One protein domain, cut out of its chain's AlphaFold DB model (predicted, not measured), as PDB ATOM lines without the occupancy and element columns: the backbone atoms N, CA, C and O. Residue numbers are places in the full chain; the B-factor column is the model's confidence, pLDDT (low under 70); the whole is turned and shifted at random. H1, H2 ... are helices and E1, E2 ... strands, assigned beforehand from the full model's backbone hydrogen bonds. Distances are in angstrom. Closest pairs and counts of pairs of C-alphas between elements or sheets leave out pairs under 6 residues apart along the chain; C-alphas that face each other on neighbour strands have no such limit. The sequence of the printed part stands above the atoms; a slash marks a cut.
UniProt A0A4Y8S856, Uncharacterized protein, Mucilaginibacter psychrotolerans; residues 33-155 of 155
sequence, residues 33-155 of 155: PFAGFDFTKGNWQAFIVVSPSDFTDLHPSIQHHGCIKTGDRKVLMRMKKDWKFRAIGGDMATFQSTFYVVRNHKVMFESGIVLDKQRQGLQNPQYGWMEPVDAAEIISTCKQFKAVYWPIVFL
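AT A GLANCE: This is residues 33 to 155 of the 155 residues of an uncharacterized protein of Mucilaginibacter psychrotolerans (UniProt A0A4Y8S856). One twisted and curved antiparallel sheet of seven strands has two helices, H1 and H2, packed side by side on one of its faces. The long strand E5 bends within the sheet, and the printed part ends in a tail past H2 that holds the small strand E8, away from the other strands. The printed part has 123 residues, with two named helices and eight named strands in the chain order E1 E2 H1 E3 E4 E5 E6 E7 H2 E8; across the sheet the order is E2, E1, E4, E5, E6, E7, E3. The class is mixed, helices and strands, with under half of the residues in named elements. The whole is compact and rounded, with a radius of gyration of the C-alphas of 13.5 A and spans of 34 by 31 by 29 A.

IN THESE COORDINATES: In the order across the sheet, E2 is residues 67 to 70, 10.6 A from first to last C-alpha, and E1 is residues 44 to 49, 16.5 A, beginning at C-alpha 44 at (-43.106, 149.491, -20.553). E4 is residues 98 to 103, 16.6 A. E5, the longest strand, is residues 106 to 115 and measures 24.0 A, ending at C-alpha 115 at (-43.652, 164.012, -4.640). E6 is residues 120 to 124, 13.7 A; E7 is residues 128 to 132, 12.8 A; E3 is residues 85 to 87, 6.4 A. H1 is residues 73 to 82, 14.0 A, and H2 is residues 135 to 142, 10.8 A. E8 is residues 152 to 154, 6.5 A, ending at C-alpha 154 at (-48.203, 143.253, -5.632).

HOW THE PARTS SIT: E2 and E3 are the edge strands of the sheet. From edge to edge the strands' lines turn by 120 degrees, and the way across the sheet turns by 81 degrees. E1 and E4 are antiparallel at 164 degrees, with N 47 and O 100 within hydrogen-bond range at 2.8 A. E1 and E2 form a hairpin, with N 48 and O 68 at 2.8 A. E4, E5, E6 and E7 form a meander, each strand the antiparallel neighbour of the one before. E5 bends by 60 degrees at Gly 112; it pairs with E4 over residues 106 to 112, where N 99 and O 111 are 2.8 A apart, and with E6 over residues 112 to 115, where N 112 and O 123 are 2.8 A apart. E6 and E7 are a hairpin with N 130 and O 122 at 2.8 A, and E7 and E3 have N 86 and O 131 at 2.8 A. H1 and H2 are on the same face of the sheet, two layers in all, at heights over the sheet of 7.9 A and 7.4 A. They touch, run opposite ways and have a shallow tilt of 13 degrees; their closest C-alphas are those of Val 75 and Thr 141, 6.5 A apart. The closest C-alphas of H2 and E6 are those of Gln 120 and Ala 135, 6.2 A apart; those of H1 and E1 are Ala 46 and Leu 76, 7.6 A apart. In H1 and H2 every O i to N i+4 pair is within hydrogen-bond range. E8 pairs with no named strand; it is apart from E2, but only just, with closest C-alphas 8.5 A apart.

THE WHOLE: The two C-alphas farthest apart are those of Lys 41 and Thr 56, 36.9 A. The printed part has no cut, and Leu 155 is the chain's last residue. The link from E1 to E2, residues 50 to 66, is long. Residues 68 to 69 of E2 pair with residues 146 to 147, antiparallel. The mean pLDDT of the printed part is 89.4; residues 89 to 94 and 151 to 155 are under 70.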
ATOM      1  N   PRO A  33     -31.238 156.930 -13.556       90.81
ATOM      2  CA  PRO A  33     -31.607 155.532 -13.328       90.81
ATOM      3  C   PRO A  33     -32.147 154.818 -14.574       90.81
ATOM      4  O   PRO A  33     -32.137 153.594 -14.643       90.81
ATOM      5  N   PHE A  34     -32.595 155.567 -15.585       93.75
ATOM      6  CA  PHE A  34     -33.247 155.028 -16.778       93.75
ATOM      7  C   PHE A  34     -32.373 155.107 -18.034       93.75
ATOM      8  O   PHE A  34     -32.841 154.786 -19.129       93.75
ATOM      9  N   ALA A  35     -31.105 155.516 -17.916       91.81
ATOM     10  CA  ALA A  35     -30.203 155.665 -19.061       91.81
ATOM     11  C   ALA A  35     -30.095 154.371 -19.893       91.81
ATOM     12  O   ALA A  35     -30.133 154.417 -21.128       91.81
ATOM     13  N   GLY A  36     -30.055 153.217 -19.218       92.19
ATOM     14  CA  GLY A  36     -29.990 151.894 -19.843       92.19
ATOM     15  C   GLY A  36     -31.318 151.364 -20.399       92.19
ATOM     16  O   GLY A  36     -31.324 150.335 -21.071       92.19
ATOM     17  N   PHE A  37     -32.453 152.026 -20.158       94.62
ATOM     18  CA  PHE A  37     -33.762 151.500 -20.559       94.62
ATOM     19  C   PHE A  37     -34.101 151.848 -22.006       94.62
ATOM     20  O   PHE A  37     -34.037 153.004 -22.420       94.62
ATOM     21  N   ASP A  38     -34.506 150.852 -22.790       95.25
ATOM     22  CA  ASP A  38     -35.024 151.051 -24.144       95.25
ATOM     23  C   ASP A  38     -36.560 151.033 -24.136       95.25
ATOM     24  O   ASP A  38     -37.191 150.000 -24.381       95.25
ATOM     25  N   PHE A  39     -37.164 152.198 -23.873       95.81
ATOM     26  CA  PHE A  39     -38.622 152.389 -23.868       95.81
ATOM     27  C   PHE A  39     -39.281 152.250 -25.254       95.81
ATOM     28  O   PHE A  39     -40.509 152.291 -25.365       95.81
ATOM     29  N   THR A  40     -38.500 152.053 -26.322       93.50
ATOM     30  CA  THR A  40     -39.044 151.761 -27.656       93.50
ATOM     31  C   THR A  40     -39.373 150.279 -27.842       93.50
ATOM     32  O   THR A  40     -40.205 149.949 -28.689       93.50
ATOM     33  N   LYS A  41     -38.789 149.386 -27.025       92.38
ATOM     34  CA  LYS A  41     -38.915 147.927 -27.165       92.38
ATOM     35  C   LYS A  41     -39.614 147.270 -25.978       92.38
ATOM     36  O   LYS A  41     -39.070 147.227 -24.873       92.38
ATOM     37  N   GLY A  42     -40.728 146.592 -26.241       90.25
ATOM     38  CA  GLY A  42     -41.526 145.887 -25.231       90.25
ATOM     39  C   GLY A  42     -42.594 146.774 -24.592       90.25
ATOM     40  O   GLY A  42     -42.712 147.957 -24.916       90.25
ATOM     41  N   ASN A  43     -43.387 146.189 -23.697       93.38
ATOM     42  CA  ASN A  43     -44.464 146.881 -22.999       93.38
ATOM     43  C   ASN A  43     -43.940 147.469 -21.687       93.38
ATOM     44  O   ASN A  43     -43.810 146.749 -20.696       93.38
ATOM     45  N   TRP A  44     -43.601 148.758 -21.713       96.69
ATOM     46  CA  TRP A  44     -43.106 149.491 -20.553       96.69
ATOM     47  C   TRP A  44     -44.220 150.266 -19.864       96.69
ATOM     48  O   TRP A  44     -45.047 150.903 -20.515       96.69
ATOM     49  N   GLN A  45     -44.203 150.244 -18.538       96.50
ATOM     50  CA  GLN A  45     -45.134 150.978 -17.699       96.50
ATOM     51  C   GLN A  45     -44.392 151.537 -16.489       96.50
ATOM     52  O   GLN A  45     -43.552 150.853 -15.911       96.50
ATOM     53  N   ALA A  46     -44.709 152.764 -16.099       96.81
ATOM     54  CA  ALA A  46     -44.259 153.343 -14.844       96.81
ATOM     55  C   ALA A  46     -45.459 153.526 -13.917       96.81
ATOM     56  O   ALA A  46     -46.517 153.977 -14.359       96.81
ATOM     57  N   PHE A  47     -45.293 153.175 -12.647       96.06
ATOM     58  CA  PHE A  47     -46.322 153.245 -11.618       96.06
ATOM     59  C   PHE A  47     -45.805 154.055 -10.438       96.06
ATOM     60  O   PHE A  47     -44.646 153.927 -10.055       96.06
ATOM     61  N   ILE A  48     -46.687 154.846  -9.845       95.38
ATOM     62  CA  ILE A  48     -46.498 155.462  -8.537       95.38
ATOM     63  C   ILE A  48     -47.626 154.936  -7.662       95.38
ATOM     64  O   ILE A  48     -48.800 155.063  -8.019       95.38
ATOM     65  N   VAL A  49     -47.261 154.317  -6.547       93.62
ATOM     66  CA  VAL A  49     -48.173 153.886  -5.491       93.62
ATOM     67  C   VAL A  49     -48.003 154.869  -4.346       93.62
ATOM     68  O   VAL A  49     -46.935 154.927  -3.740       93.62
ATOM     69  N   VAL A  50     -49.029 155.681  -4.114       92.12
ATOM     70  CA  VAL A  50     -49.008 156.739  -3.102       92.12
ATOM     71  C   VAL A  50     -49.497 156.152  -1.784       92.12
ATOM     72  O   VAL A  50     -50.603 155.609  -1.724       92.12
ATOM     73  N   SER A  51     -48.677 156.252  -0.739       90.31
ATOM     74  CA  SER A  51     -49.094 155.866   0.607       90.31
ATOM     75  C   SER A  51     -50.195 156.801   1.108       90.31
ATOM     76  O   SER A  51     -50.109 158.012   0.887       90.31
ATOM     77  N   PRO A  52     -51.192 156.290   1.853       88.50
ATOM     78  CA  PRO A  52     -52.165 157.132   2.531       88.50
ATOM     79  C   PRO A  52     -51.552 158.242   3.396       88.50
ATOM     80  O   PRO A  52     -52.140 159.317   3.489       88.50
ATOM     81  N   SER A  53     -50.377 158.001   3.992       89.62
ATOM     82  CA  SER A  53     -49.645 158.991   4.798       89.62
ATOM     83  C   SER A  53     -49.179 160.206   4.005       89.62
ATOM     84  O   SER A  53     -49.047 161.279   4.577       89.62
ATOM     85  N   ASP A  54     -48.923 160.034   2.707       88.81
ATOM     86  CA  ASP A  54     -48.258 161.038   1.877       88.81
ATOM     87  C   ASP A  54     -49.284 161.901   1.119       88.81
ATOM     88  O   ASP A  54     -48.931 162.905   0.503       88.81
ATOM     89  N   PHE A  55     -50.579 161.554   1.162       89.62
ATOM     90  CA  PHE A  55     -51.622 162.296   0.440       89.62
ATOM     91  C   PHE A  55     -51.756 163.755   0.874       89.62
ATOM     92  O   PHE A  55     -52.119 164.591   0.050       89.62
ATOM     93  N   THR A  56     -51.508 164.066   2.146       89.81
ATOM     94  CA  THR A  56     -51.628 165.433   2.679       89.81
ATOM     95  C   THR A  56     -50.574 166.373   2.109       89.81
ATOM     96  O   THR A  56     -50.847 167.556   1.864       89.81
ATOM     97  N   ASP A  57     -49.382 165.836   1.869       91.75
ATOM     98  CA  ASP A  57     -48.207 166.591   1.451       91.75
ATOM     99  C   ASP A  57     -47.944 166.496  -0.051       91.75
ATOM    100  O   ASP A  57     -47.206 167.331  -0.593       91.75
ATOM    101  N   LEU A  58     -48.635 165.571  -0.732       93.50
ATOM    102  CA  LEU A  58     -48.586 165.378  -2.173       93.50
ATOM    103  C   LEU A  58     -48.762 166.705  -2.919       93.50
ATOM    104  O   LEU A  58     -49.626 167.543  -2.631       93.50
ATOM    105  N   HIS A  59     -47.915 166.902  -3.924       95.00
ATOM    106  CA  HIS A  59     -47.940 168.097  -4.740       95.00
ATOM    107  C   HIS A  59     -49.313 168.243  -5.430       95.00
ATOM    108  O   HIS A  59     -49.756 167.324  -6.121       95.00
ATOM    109  N   PRO A  60     -49.974 169.418  -5.363       92.88
ATOM    110  CA  PRO A  60     -51.380 169.589  -5.762       92.88
ATOM    111  C   PRO A  60     -51.656 169.365  -7.256       92.88
ATOM    112  O   PRO A  60     -52.800 169.205  -7.668       92.88
ATOM    113  N   SER A  61     -50.612 169.384  -8.089       93.69
ATOM    114  CA  SER A  61     -50.724 169.049  -9.518       93.69
ATOM    115  C   SER A  61     -50.716 167.549  -9.814       93.69
ATOM    116  O   SER A  61     -50.996 167.170 -10.952       93.69
ATOM    117  N   ILE A  62     -50.356 166.710  -8.845       93.62
ATOM    118  CA  ILE A  62     -50.383 165.256  -8.981       93.62
ATOM    119  C   ILE A  62     -51.787 164.765  -8.639       93.62
ATOM    120  O   ILE A  62     -52.471 165.297  -7.768       93.62
ATOM    121  N   GLN A  63     -52.241 163.758  -9.374       90.06
ATOM    122  CA  GLN A  63     -53.534 163.139  -9.127       90.06
ATOM    123  C   GLN A  63     -53.540 162.457  -7.749       90.06
ATOM    124  O   GLN A  63     -52.748 161.547  -7.516       90.06
ATOM    125  N   HIS A  64     -54.457 162.864  -6.864       89.81
ATOM    126  CA  HIS A  64     -54.666 162.247  -5.548       89.81
ATOM    127  C   HIS A  64     -55.368 160.888  -5.689       89.81
ATOM    128  O   HIS A  64     -56.572 160.758  -5.482       89.81
ATOM    129  N   HIS A  65     -54.608 159.872  -6.090       89.38
ATOM    130  CA  HIS A  65     -55.054 158.488  -6.199       89.38
ATOM    131  C   HIS A  65     -53.992 157.551  -5.625       89.38
ATOM    132  O   HIS A  65     -52.800 157.792  -5.794       89.38
ATOM    133  N   GLY A  66     -54.422 156.451  -4.994       89.25
ATOM    134  CA  GLY A  66     -53.505 155.473  -4.383       89.25
ATOM    135  C   GLY A  66     -52.560 154.813  -5.385       89.25
ATOM    136  O   GLY A  66     -51.466 154.399  -5.023       89.25
ATOM    137  N   CYS A  67     -52.941 154.768  -6.663       92.88
ATOM    138  CA  CYS A  67     -52.022 154.423  -7.732       92.88
ATOM    139  C   CYS A  67     -52.286 155.252  -8.989       92.88
ATOM    140  O   CYS A  67     -53.426 155.391  -9.444       92.88
ATOM    141  N   ILE A  68     -51.208 155.757  -9.580       94.94
ATOM    142  CA  ILE A  68     -51.194 156.411 -10.887       94.94
ATOM    143  C   ILE A  68     -50.138 155.742 -11.764       94.94
ATOM    144  O   ILE A  68     -49.098 155.295 -11.279       94.94
ATOM    145  N   LYS A  69     -50.386 155.652 -13.071       95.81
ATOM    146  CA  LYS A  69     -49.463 155.007 -14.010       95.81
ATOM    147  C   LYS A  69     -49.367 155.719 -15.346       95.81
ATOM    148  O   LYS A  69     -50.283 156.429 -15.759       95.81
ATOM    149  N   THR A  70     -48.304 155.438 -16.082       97.19
ATOM    150  CA  THR A  70     -48.215 155.742 -17.510       97.19
ATOM    151  C   THR A  70     -47.639 154.557 -18.275       97.19
ATOM    152  O   THR A  70     -46.736 153.873 -17.805       97.19
ATOM    153  N   GLY A  71     -48.176 154.317 -19.467       96.31
ATOM    154  CA  GLY A  71     -47.540 153.511 -20.514       96.31
ATOM    155  C   GLY A  71     -47.306 154.335 -21.783       96.31
ATOM    156  O   GLY A  71     -46.999 153.779 -22.834       96.31
ATOM    157  N   ASP A  72     -47.502 155.658 -21.713       97.75
ATOM    158  CA  ASP A  72     -47.287 156.544 -22.850       97.75
ATOM    159  C   ASP A  72     -45.786 156.643 -23.129       97.75
ATOM    160  O   ASP A  72     -45.004 157.151 -22.320       97.75
ATOM    161  N   ARG A  73     -45.383 156.172 -24.312       96.88
ATOM    162  CA  ARG A  73     -43.987 156.162 -24.746       96.88
ATOM    163  C   ARG A  73     -43.362 157.555 -24.730       96.88
ATOM    164  O   ARG A  73     -42.185 157.664 -24.410       96.88
ATOM    165  N   LYS A  74     -44.104 158.618 -25.051       97.12
ATOM    166  CA  LYS A  74     -43.576 159.992 -25.020       97.12
ATOM    167  C   LYS A  74     -43.246 160.411 -23.591       97.12
ATOM    168  O   LYS A  74     -42.177 160.969 -23.361       97.12
ATOM    169  N   VAL A  75     -44.121 160.084 -22.639       97.94
ATOM    170  CA  VAL A  75     -43.906 160.361 -21.211       97.94
ATOM    171  C   VAL A  75     -42.706 159.571 -20.693       97.94
ATOM    172  O   VAL A  75     -41.813 160.154 -20.089       97.94
ATOM    173  N   LEU A  76     -42.621 158.275 -21.002       98.00
ATOM    174  CA  LEU A  76     -41.486 157.432 -20.613       98.00
ATOM    175  C   LEU A  76     -40.162 157.933 -21.212       98.00
ATOM    176  O   LEU A  76     -39.148 158.012 -20.523       98.00
ATOM    177  N   MET A  77     -40.153 158.337 -22.484       97.38
ATOM    178  CA  MET A  77     -38.961 158.916 -23.112       97.38
ATOM    179  C   MET A  77     -38.563 160.256 -22.483       97.38
ATOM    180  O   MET A  77     -37.368 160.514 -22.344       97.38
ATOM    181  N   ARG A  78     -39.533 161.078 -22.050       96.62
ATOM    182  CA  ARG A  78     -39.272 162.292 -21.261       96.62
ATOM    183  C   ARG A  78     -38.641 161.945 -19.915       96.62
ATOM    184  O   ARG A  78     -37.606 162.506 -19.585       96.62
ATOM    185  N   MET A  79     -39.168 160.943 -19.202       96.31
ATOM    186  CA  MET A  79     -38.553 160.441 -17.964       96.31
ATOM    187  C   MET A  79     -37.095 160.050 -18.199       96.31
ATOM    188  O   MET A  79     -36.210 160.531 -17.505       96.31
ATOM    189  N   LYS A  80     -36.814 159.247 -19.234       96.38
ATOM    190  CA  LYS A  80     -35.438 158.862 -19.577       96.38
ATOM    191  C   LYS A  80     -34.534 160.063 -19.841       96.38
ATOM    192  O   LYS A  80     -33.355 160.021 -19.507       96.38
ATOM    193  N   LYS A  81     -35.040 161.094 -20.510       96.06
ATOM    194  CA  LYS A  81     -34.238 162.245 -20.930       96.06
ATOM    195  C   LYS A  81     -33.985 163.225 -19.779       96.06
ATOM    196  O   LYS A  81     -32.854 163.692 -19.618       96.06
ATOM    197  N   ASP A  82     -35.025 163.511 -19.005       95.94
ATOM    198  CA  ASP A  82     -35.093 164.687 -18.138       95.94
ATOM    199  C   ASP A  82     -34.999 164.334 -16.646       95.94
ATOM    200  O   ASP A  82     -34.567 165.171 -15.855       95.94
ATOM    201  N   TRP A  83     -35.285 163.086 -16.243       96.31
ATOM    202  CA  TRP A  83     -35.116 162.649 -14.851       96.31
ATOM    203  C   TRP A  83     -33.640 162.386 -14.542       96.31
ATOM    204  O   TRP A  83     -33.138 161.261 -14.565       96.31
ATOM    205  N   LYS A  84     -32.938 163.479 -14.265       95.75
ATOM    206  CA  LYS A  84     -31.554 163.506 -13.804       95.75
ATOM    207  C   LYS A  84     -31.553 163.789 -12.315       95.75
ATOM    208  O   LYS A  84     -32.246 164.696 -11.858       95.75
ATOM    209  N   PHE A  85     -30.734 163.058 -11.578       94.62
ATOM    210  CA  PHE A  85     -30.650 163.177 -10.130       94.62
ATOM    211  C   PHE A  85     -29.221 163.414  -9.682       94.62
ATOM    212  O   PHE A  85     -28.282 163.020 -10.366       94.62
ATOM    213  N   ARG A  86     -29.057 164.020  -8.513       93.62
ATOM    214  CA  ARG A  86     -27.810 164.059  -7.763       93.62
ATOM    215  C   ARG A  86     -27.937 163.094  -6.591       93.62
ATOM    216  O   ARG A  86     -28.861 163.213  -5.789       93.62
ATOM    217  N   ALA A  87     -27.021 162.136  -6.494       90.44
ATOM    218  CA  ALA A  87     -26.920 161.309  -5.301       90.44
ATOM    219  C   ALA A  87     -26.426 162.181  -4.148       90.44
ATOM    220  O   ALA A  87     -25.353 162.770  -4.246       90.44
ATOM    221  N   ILE A  88     -27.191 162.285  -3.069       85.25
ATOM    222  CA  ILE A  88     -26.761 163.034  -1.880       85.25
ATOM    223  C   ILE A  88     -26.019 162.108  -0.906       85.25
ATOM    224  O   ILE A  88     -25.155 162.557  -0.158       85.25
ATOM    225  N   GLY A  89     -26.292 160.800  -0.964       67.88
ATOM    226  CA  GLY A  89     -25.916 159.881   0.106       67.88
ATOM    227  C   GLY A  89     -26.716 160.167   1.385       67.88
ATOM    228  O   GLY A  89     -27.491 161.121   1.446       67.88
ATOM    229  N   GLY A  90     -26.558 159.320   2.397       65.75
ATOM    230  CA  GLY A  90     -27.218 159.488   3.695       65.75
ATOM    231  C   GLY A  90     -28.173 158.356   4.060       65.75
ATOM    232  O   GLY A  90     -28.452 157.472   3.245       65.75
ATOM    233  N   ASP A  91     -28.623 158.392   5.315       59.41
ATOM    234  CA  ASP A  91     -29.439 157.340   5.914       59.41
ATOM    235  C   ASP A  91     -30.748 157.134   5.166       59.41
ATOM    236  O   ASP A  91     -31.413 158.074   4.713       59.41
ATOM    237  N   MET A  92     -31.126 155.863   5.053       61.25
ATOM    238  CA  MET A  92     -32.397 155.500   4.469       61.25
ATOM    239  C   MET A  92     -33.539 155.944   5.392       61.25
ATOM    240  O   MET A  92     -33.908 155.226   6.315       61.25
ATOM    241  N   ALA A  93     -34.130 157.112   5.135       60.66
ATOM    242  CA  ALA A  93     -35.448 157.434   5.675       60.66
ATOM    243  C   ALA A  93     -36.479 156.400   5.191       60.66
ATOM    244  O   ALA A  93     -36.407 155.949   4.046       60.66
ATOM    245  N   THR A  94     -37.435 156.034   6.043       64.88
ATOM    246  CA  THR A  94     -38.557 155.168   5.661       64.88
ATOM    247  C   THR A  94     -39.477 155.938   4.716       64.88
ATOM    248  O   THR A  94     -40.231 156.806   5.145       64.88
ATOM    249  N   PHE A  95     -39.398 155.643   3.423       70.38
ATOM    250  CA  PHE A  95     -40.333 156.139   2.415       70.38
ATOM    251  C   PHE A  95     -41.576 155.254   2.390       70.38
ATOM    252  O   PHE A  95     -41.466 154.033   2.499       70.38
ATOM    253  N   GLN A  96     -42.755 155.863   2.247       83.19
ATOM    254  CA  GLN A  96     -44.011 155.111   2.217       83.19
ATOM    255  C   GLN A  96     -44.561 154.957   0.796       83.19
ATOM    256  O   GLN A  96     -45.032 153.881   0.428       83.19
ATOM    257  N   SER A  97     -44.466 155.998  -0.030       91.44
ATOM    258  CA  SER A  97     -44.805 155.905  -1.451       91.44
ATOM    259  C   SER A  97     -43.709 155.211  -2.264       91.44
ATOM    260  O   SER A  97     -42.512 155.402  -2.035       91.44
ATOM    261  N   THR A  98     -44.119 154.417  -3.256       93.44
ATOM    262  CA  THR A  98     -43.208 153.613  -4.089       93.44
ATOM    263  C   THR A  98     -43.385 153.918  -5.571       93.44
ATOM    264  O   THR A  98     -44.494 154.130  -6.061       93.44
ATOM    265  N   PHE A  99     -42.281 153.914  -6.305       95.06
ATOM    266  CA  PHE A  99     -42.219 154.068  -7.745       95.06
ATOM    267  C   PHE A  99     -41.659 152.804  -8.392       95.06
ATOM    268  O   PHE A  99     -40.617 152.292  -7.987       95.06
ATOM    269  N   TYR A 100     -42.334 152.337  -9.439       94.56
ATOM    270  CA  TYR A 100     -41.949 151.152 -10.194       94.56
ATOM    271  C   TYR A 100     -41.825 151.476 -11.676       94.56
ATOM    272  O   TYR A 100     -42.683 152.151 -12.248       94.56
ATOM    273  N   VAL A 101     -40.819 150.902 -12.329       95.06
ATOM    274  CA  VAL A 101     -40.775 150.768 -13.787       95.06
ATOM    275  C   VAL A 101     -40.854 149.289 -14.117       95.06
ATOM    276  O   VAL A 101     -40.049 148.498 -13.640       95.06
ATOM    277  N   VAL A 102     -41.818 148.916 -14.946       93.56
ATOM    278  CA  VAL A 102     -42.135 147.537 -15.312       93.56
ATOM    279  C   VAL A 102     -41.973 147.372 -16.818       93.56
ATOM    280  O   VAL A 102     -42.398 148.234 -17.588       93.56
ATOM    281  N   ARG A 103     -41.399 146.249 -17.252       93.94
ATOM    282  CA  ARG A 103     -41.344 145.826 -18.655       93.94
ATOM    283  C   ARG A 103     -41.882 144.412 -18.777       93.94
ATOM    284  O   ARG A 103     -41.345 143.502 -18.155       93.94
ATOM    285  N   ASN A 104     -42.899 144.204 -19.612       89.44
ATOM    286  CA  ASN A 104     -43.493 142.881 -19.843       89.44
ATOM    287  C   ASN A 104     -43.807 142.146 -18.519       89.44
ATOM    288  O   ASN A 104     -43.431 140.990 -18.349       89.44
ATOM    289  N   HIS A 105     -44.449 142.842 -17.576       83.44
ATOM    290  CA  HIS A 105     -44.821 142.330 -16.245       83.44
ATOM    291  C   HIS A 105     -43.659 142.031 -15.281       83.44
ATOM    292  O   HIS A 105     -43.894 141.507 -14.197       83.44
ATOM    293  N   LYS A 106     -42.421 142.395 -15.629       86.06
ATOM    294  CA  LYS A 106     -41.264 142.316 -14.728       86.06
ATOM    295  C   LYS A 106     -40.885 143.699 -14.232       86.06
ATOM    296  O   LYS A 106     -40.757 144.619 -15.040       86.06
ATOM    297  N   VAL A 107     -40.694 143.847 -12.925       88.88
ATOM    298  CA  VAL A 107     -40.119 145.070 -12.358       88.88
ATOM    299  C   VAL A 107     -38.688 145.198 -12.886       88.88
ATOM    300  O   VAL A 107     -37.922 144.245 -12.851       88.88
ATOM    301  N   MET A 108     -38.350 146.358 -13.428       90.75
ATOM    302  CA  MET A 108     -37.019 146.703 -13.934       90.75
ATOM    303  C   MET A 108     -36.342 147.751 -13.050       90.75
ATOM    304  O   MET A 108     -35.122 147.870 -13.057       90.75
ATOM    305  N   PHE A 109     -37.141 148.529 -12.318       91.94
ATOM    306  CA  PHE A 109     -36.687 149.512 -11.348       91.94
ATOM    307  C   PHE A 109     -37.735 149.662 -10.253       91.94
ATOM    308  O   PHE A 109     -38.933 149.673 -10.543       91.94
ATOM    309  N   GLU A 110     -37.266 149.826  -9.026       91.94
ATOM    310  CA  GLU A 110     -38.076 150.088  -7.846       91.94
ATOM    311  C   GLU A 110     -37.363 151.133  -6.996       91.94
ATOM    312  O   GLU A 110     -36.142 151.088  -6.841       91.94
ATOM    313  N   SER A 111     -38.103 152.085  -6.451       92.12
ATOM    314  CA  SER A 111     -37.576 153.017  -5.464       92.12
ATOM    315  C   SER A 111     -38.694 153.562  -4.595       92.12
ATOM    316  O   SER A 111     -39.833 153.686  -5.039       92.12
ATOM    317  N   GLY A 112     -38.348 154.024  -3.401       92.94
ATOM    318  CA  GLY A 112     -39.124 155.060  -2.745       92.94
ATOM    319  C   GLY A 112     -39.256 156.283  -3.635       92.94
ATOM    320  O   GLY A 112     -38.362 156.576  -4.439       92.94
ATOM    321  N   ILE A 113     -40.366 156.993  -3.500       94.75
ATOM    322  CA  ILE A 113     -40.593 158.251  -4.198       94.75
ATOM    323  C   ILE A 113     -41.235 159.261  -3.258       94.75
ATOM    324  O   ILE A 113     -42.162 158.934  -2.526       94.75
ATOM    325  N   VAL A 114     -40.749 160.497  -3.310       94.31
ATOM    326  CA  VAL A 114     -41.360 161.651  -2.644       94.31
ATOM    327  C   VAL A 114     -41.801 162.617  -3.738       94.31
ATOM    328  O   VAL A 114     -41.029 162.899  -4.660       94.31
ATOM    329  N   LEU A 115     -43.044 163.091  -3.669       94.50
ATOM    330  CA  LEU A 115     -43.652 164.012  -4.640       94.50
ATOM    331  C   LEU A 115     -44.402 165.127  -3.917       94.50
ATOM    332  O   LEU A 115     -45.507 165.501  -4.310       94.50
ATOM    333  N   ASP A 116     -43.806 165.643  -2.852       91.69
ATOM    334  CA  ASP A 116     -44.457 166.592  -1.959       91.69
ATOM    335  C   ASP A 116     -44.390 168.006  -2.540       91.69
ATOM    336  O   ASP A 116     -43.786 168.252  -3.584       91.69
ATOM    337  N   LYS A 117     -44.982 168.987  -1.859       87.12
ATOM    338  CA  LYS A 117     -44.888 170.405  -2.263       87.12
ATOM    339  C   LYS A 117     -43.464 170.960  -2.200       87.12
ATOM    340  O   LYS A 117     -43.120 171.828  -2.995       87.12
ATOM    341  N   GLN A 118     -42.662 170.491  -1.246       87.44
ATOM    342  CA  GLN A 118     -41.352 171.073  -0.933       87.44
ATOM    343  C   GLN A 118     -40.175 170.210  -1.380       87.44
ATOM    344  O   GLN A 118     -39.073 170.724  -1.554       87.44
ATOM    345  N   ARG A 119     -40.394 168.905  -1.548       90.50
ATOM    346  CA  ARG A 119     -39.330 167.952  -1.834       90.50
ATOM    347  C   ARG A 119     -39.813 166.926  -2.836       90.50
ATOM    348  O   ARG A 119     -40.923 166.413  -2.736       90.50
ATOM    349  N   GLN A 120     -38.952 166.615  -3.789       94.00
ATOM    350  CA  GLN A 120     -39.149 165.516  -4.714       94.00
ATOM    351  C   GLN A 120     -37.873 164.702  -4.761       94.00
ATOM    352  O   GLN A 120     -36.783 165.224  -4.529       94.00
ATOM    353  N   GLY A 121     -37.996 163.423  -5.060       93.81
ATOM    354  CA  GLY A 121     -36.828 162.581  -5.226       93.81
ATOM    355  C   GLY A 121     -37.158 161.112  -5.171       93.81
ATOM    356  O   GLY A 121     -38.306 160.712  -4.967       93.81
ATOM    357  N   LEU A 122     -36.117 160.325  -5.389       93.69
ATOM    358  CA  LEU A 122     -36.177 158.878  -5.361       93.69
ATOM    359  C   LEU A 122     -35.239 158.361  -4.284       93.69
ATOM    360  O   LEU A 122     -34.197 158.953  -4.007       93.69
ATOM    361  N   GLN A 123     -35.588 157.221  -3.712       90.19
ATOM    362  CA  GLN A 123     -34.770 156.585  -2.698       90.19
ATOM    363  C   GLN A 123     -34.643 155.100  -2.978       90.19
ATOM    364  O   GLN A 123     -35.636 154.390  -3.084       90.19
ATOM    365  N   ASN A 124     -33.417 154.619  -3.136       85.81
ATOM    366  CA  ASN A 124     -33.165 153.218  -3.459       85.81
ATOM    367  C   ASN A 124     -31.897 152.738  -2.729       85.81
ATOM    368  O   ASN A 124     -30.942 153.515  -2.643       85.81
ATOM    369  N   PRO A 125     -31.839 151.477  -2.256       82.00
ATOM    370  CA  PRO A 125     -30.651 150.907  -1.607       82.00
ATOM    371  C   PRO A 125     -29.325 151.070  -2.375       82.00
ATOM    372  O   PRO A 125     -28.267 151.177  -1.767       82.00
ATOM    373  N   GLN A 126     -29.369 151.100  -3.708       79.75
ATOM    374  CA  GLN A 126     -28.214 151.238  -4.596       79.75
ATOM    375  C   GLN A 126     -27.646 152.663  -4.640       79.75
ATOM    376  O   GLN A 126     -26.437 152.837  -4.774       79.75
ATOM    377  N   TYR A 127     -28.506 153.681  -4.565       81.75
ATOM    378  CA  TYR A 127     -28.128 155.079  -4.810       81.75
ATOM    379  C   TYR A 127     -28.300 155.985  -3.581       81.75
ATOM    380  O   TYR A 127     -27.872 157.139  -3.606       81.75
ATOM    381  N   GLY A 128     -28.930 155.484  -2.517       86.69
ATOM    382  CA  GLY A 128     -29.388 156.295  -1.394       86.69
ATOM    383  C   GLY A 128     -30.490 157.268  -1.816       86.69
ATOM    384  O   GLY A 128     -31.294 156.975  -2.709       86.69
ATOM    385  N   TRP A 129     -30.530 158.434  -1.164       90.56
ATOM    386  CA  TRP A 129     -31.395 159.541  -1.572       90.56
ATOM    387  C   TRP A 129     -30.871 160.212  -2.851       90.56
ATOM    388  O   TRP A 129     -29.726 160.677  -2.916       90.56
ATOM    389  N   MET A 130     -31.743 160.286  -3.852       91.62
ATOM    390  CA  MET A 130     -31.520 160.914  -5.147       91.62
ATOM    391  C   MET A 130     -32.415 162.147  -5.273       91.62
ATOM    392  O   MET A 130     -33.631 162.037  -5.447       91.62
ATOM    393  N   GLU A 131     -31.802 163.324  -5.220       93.75
ATOM    394  CA  GLU A 131     -32.495 164.601  -5.387       93.75
ATOM    395  C   GLU A 131     -32.533 164.986  -6.873       93.75
ATOM    396  O   GLU A 131     -31.516 164.844  -7.559       93.75
ATOM    397  N   PRO A 132     -33.673 165.432  -7.426       95.00
ATOM    398  CA  PRO A 132     -33.749 165.794  -8.829       95.00
ATOM    399  C   PRO A 132     -32.908 167.039  -9.111       95.00
ATOM    400  O   PRO A 132     -32.910 168.003  -8.351       95.00
ATOM    401  N   VAL A 133     -32.220 167.036 -10.252       95.75
ATOM    402  CA  VAL A 133     -31.554 168.237 -10.781       95.75
ATOM    403  C   VAL A 133     -32.597 169.276 -11.203       95.75
ATOM    404  O   VAL A 133     -32.356 170.471 -11.070       95.75
ATOM    405  N   ASP A 134     -33.754 168.813 -11.680       95.56
ATOM    406  CA  ASP A 134     -34.911 169.642 -12.012       95.56
ATOM    407  C   ASP A 134     -36.187 169.013 -11.432       95.56
ATOM    408  O   ASP A 134     -36.741 168.046 -11.962       95.56
ATOM    409  N   ALA A 135     -36.643 169.553 -10.303       94.31
ATOM    410  CA  ALA A 135     -37.859 169.109  -9.629       94.31
ATOM    411  C   ALA A 135     -39.137 169.354 -10.454       94.31
ATOM    412  O   ALA A 135     -40.080 168.556 -10.393       94.31
ATOM    413  N   ALA A 136     -39.179 170.431 -11.246       94.56
ATOM    414  CA  ALA A 136     -40.351 170.782 -12.042       94.56
ATOM    415  C   ALA A 136     -40.579 169.763 -13.167       94.56
ATOM    416  O   ALA A 136     -41.724 169.414 -13.478       94.56
ATOM    417  N   GLU A 137     -39.504 169.214 -13.732       94.69
ATOM    418  CA  GLU A 137     -39.575 168.136 -14.720       94.69
ATOM    419  C   GLU A 137     -40.149 166.836 -14.139       94.69
ATOM    420  O   GLU A 137     -40.986 166.197 -14.787       94.69
ATOM    421  N   ILE A 138     -39.804 166.476 -12.896       95.69
ATOM    422  CA  ILE A 138     -40.409 165.320 -12.212       95.69
ATOM    423  C   ILE A 138     -41.922 165.522 -12.079       95.69
ATOM    424  O   ILE A 138     -42.703 164.694 -12.552       95.69
ATOM    425  N   ILE A 139     -42.350 166.650 -11.505       96.38
ATOM    426  CA  ILE A 139     -43.772 166.938 -11.270       96.38
ATOM    427  C   ILE A 139     -44.558 167.020 -12.581       96.38
ATOM    428  O   ILE A 139     -45.627 166.416 -12.702       96.38
ATOM    429  N   SER A 140     -44.044 167.733 -13.586       96.12
ATOM    430  CA  SER A 140     -44.722 167.891 -14.881       96.12
ATOM    431  C   SER A 140     -44.862 166.566 -15.637       96.12
ATOM    432  O   SER A 140     -45.843 166.353 -16.359       96.12
ATOM    433  N   THR A 141     -43.921 165.645 -15.439       96.81
ATOM    434  CA  THR A 141     -43.986 164.292 -15.985       96.81
ATOM    435  C   THR A 141     -45.001 163.440 -15.225       96.81
ATOM    436  O   THR A 141     -45.904 162.878 -15.846       96.81
ATOM    437  N   CYS A 142     -44.935 163.410 -13.890       96.56
ATOM    438  CA  CYS A 142     -45.869 162.660 -13.043       96.56
ATOM    439  C   CYS A 142     -47.325 163.133 -13.199       96.56
ATOM    440  O   CYS A 142     -48.243 162.319 -13.172       96.56
ATOM    441  N   LYS A 143     -47.560 164.425 -13.466       96.38
ATOM    442  CA  LYS A 143     -48.895 164.983 -13.758       96.38
ATOM    443  C   LYS A 143     -49.591 164.314 -14.951       96.38
ATOM    444  O   LYS A 143     -50.817 164.332 -15.044       96.38
ATOM    445  N   GLN A 144     -48.831 163.744 -15.884       97.38
ATOM    446  CA  GLN A 144     -49.380 163.084 -17.073       97.38
ATOM    447  C   GLN A 144     -49.823 161.641 -16.804       97.38
ATOM    448  O   GLN A 144     -50.496 161.043 -17.649       97.38
ATOM    449  N   PHE A 145     -49.479 161.086 -15.638       96.56
ATOM    450  CA  PHE A 145     -49.897 159.751 -15.238       96.56
ATOM    451  C   PHE A 145     -51.413 159.738 -15.023       96.56
ATOM    452  O   PHE A 145     -52.043 160.756 -14.730       96.56
ATOM    453  N   LYS A 146     -52.013 158.570 -15.224       95.56
ATOM    454  CA  LYS A 146     -53.450 158.350 -15.099       95.56
ATOM    455  C   LYS A 146     -53.732 157.465 -13.900       95.56
ATOM    456  O   LYS A 146     -53.035 156.471 -13.693       95.56
ATOM    457  N   ALA A 147     -54.770 157.819 -13.155       93.69
ATOM    458  CA  ALA A 147     -55.306 157.017 -12.073       93.69
ATOM    459  C   ALA A 147     -55.552 155.566 -12.500       93.69
ATOM    460  O   ALA A 147     -56.053 155.283 -13.594       93.69
ATOM    461  N   VAL A 148     -55.208 154.646 -11.606       88.56
ATOM    462  CA  VAL A 148     -55.577 153.242 -11.721       88.56
ATOM    463  C   VAL A 148     -56.761 152.982 -10.799       88.56
ATOM    464  O   VAL A 148     -56.647 153.115  -9.587       88.56
ATOM    465  N   TYR A 149     -57.897 152.610 -11.387       80.38
ATOM    466  CA  TYR A 149     -59.140 152.334 -10.654       80.38
ATOM    467  C   TYR A 149     -59.335 150.850 -10.314       80.38
ATOM    468  O   TYR A 149     -60.189 150.509  -9.506       80.38
ATOM    469  N   TRP A 150     -58.557 149.968 -10.945       71.88
ATOM    470  CA  TRP A 150     -58.641 148.520 -10.760       71.88
ATOM    471  C   TRP A 150     -57.628 148.038  -9.717       71.88
ATOM    472  O   TRP A 150     -56.529 148.596  -9.669       71.88
ATOM    473  N   PRO A 151     -57.951 147.003  -8.918       59.44
ATOM    474  CA  PRO A 151     -57.018 146.435  -7.958       59.44
ATOM    475  C   PRO A 151     -55.730 145.996  -8.661       59.44
ATOM    476  O   PRO A 151     -55.740 145.174  -9.581       59.44
ATOM    477  N   ILE A 152     -54.616 146.566  -8.212       59.62
ATOM    478  CA  ILE A 152     -53.274 146.067  -8.499       59.62
ATOM    479  C   ILE A 152     -52.868 145.251  -7.281       59.62
ATOM    480  O   ILE A 152     -52.963 145.741  -6.156       59.62
ATOM    481  N   VAL A 153     -52.429 144.017  -7.506       56.88
ATOM    482  CA  VAL A 153     -51.908 143.164  -6.439       56.88
ATOM    483  C   VAL A 153     -50.410 143.021  -6.670       56.88
ATOM    484  O   VAL A 153     -49.971 142.482  -7.684       56.88
ATOM    485  N   PHE A 154     -49.629 143.541  -5.732       55.16
ATOM    486  CA  PHE A 154     -48.203 143.253  -5.632       55.16
ATOM    487  C   PHE A 154     -48.077 141.987  -4.774       55.16
ATOM    488  O   PHE A 154     -48.607 141.970  -3.663       55.16
ATOM    489  N   LEU A 155     -47.482 140.919  -5.317       50.47
ATOM    490  CA  LEU A 155     -47.280 139.633  -4.626       50.47
ATOM    491  C   LEU A 155     -45.795 139.331  -4.489       50.47
ATOM    492  O   LEU A 155     -45.095 139.444  -5.519       50.47
TER     493      LEU A 155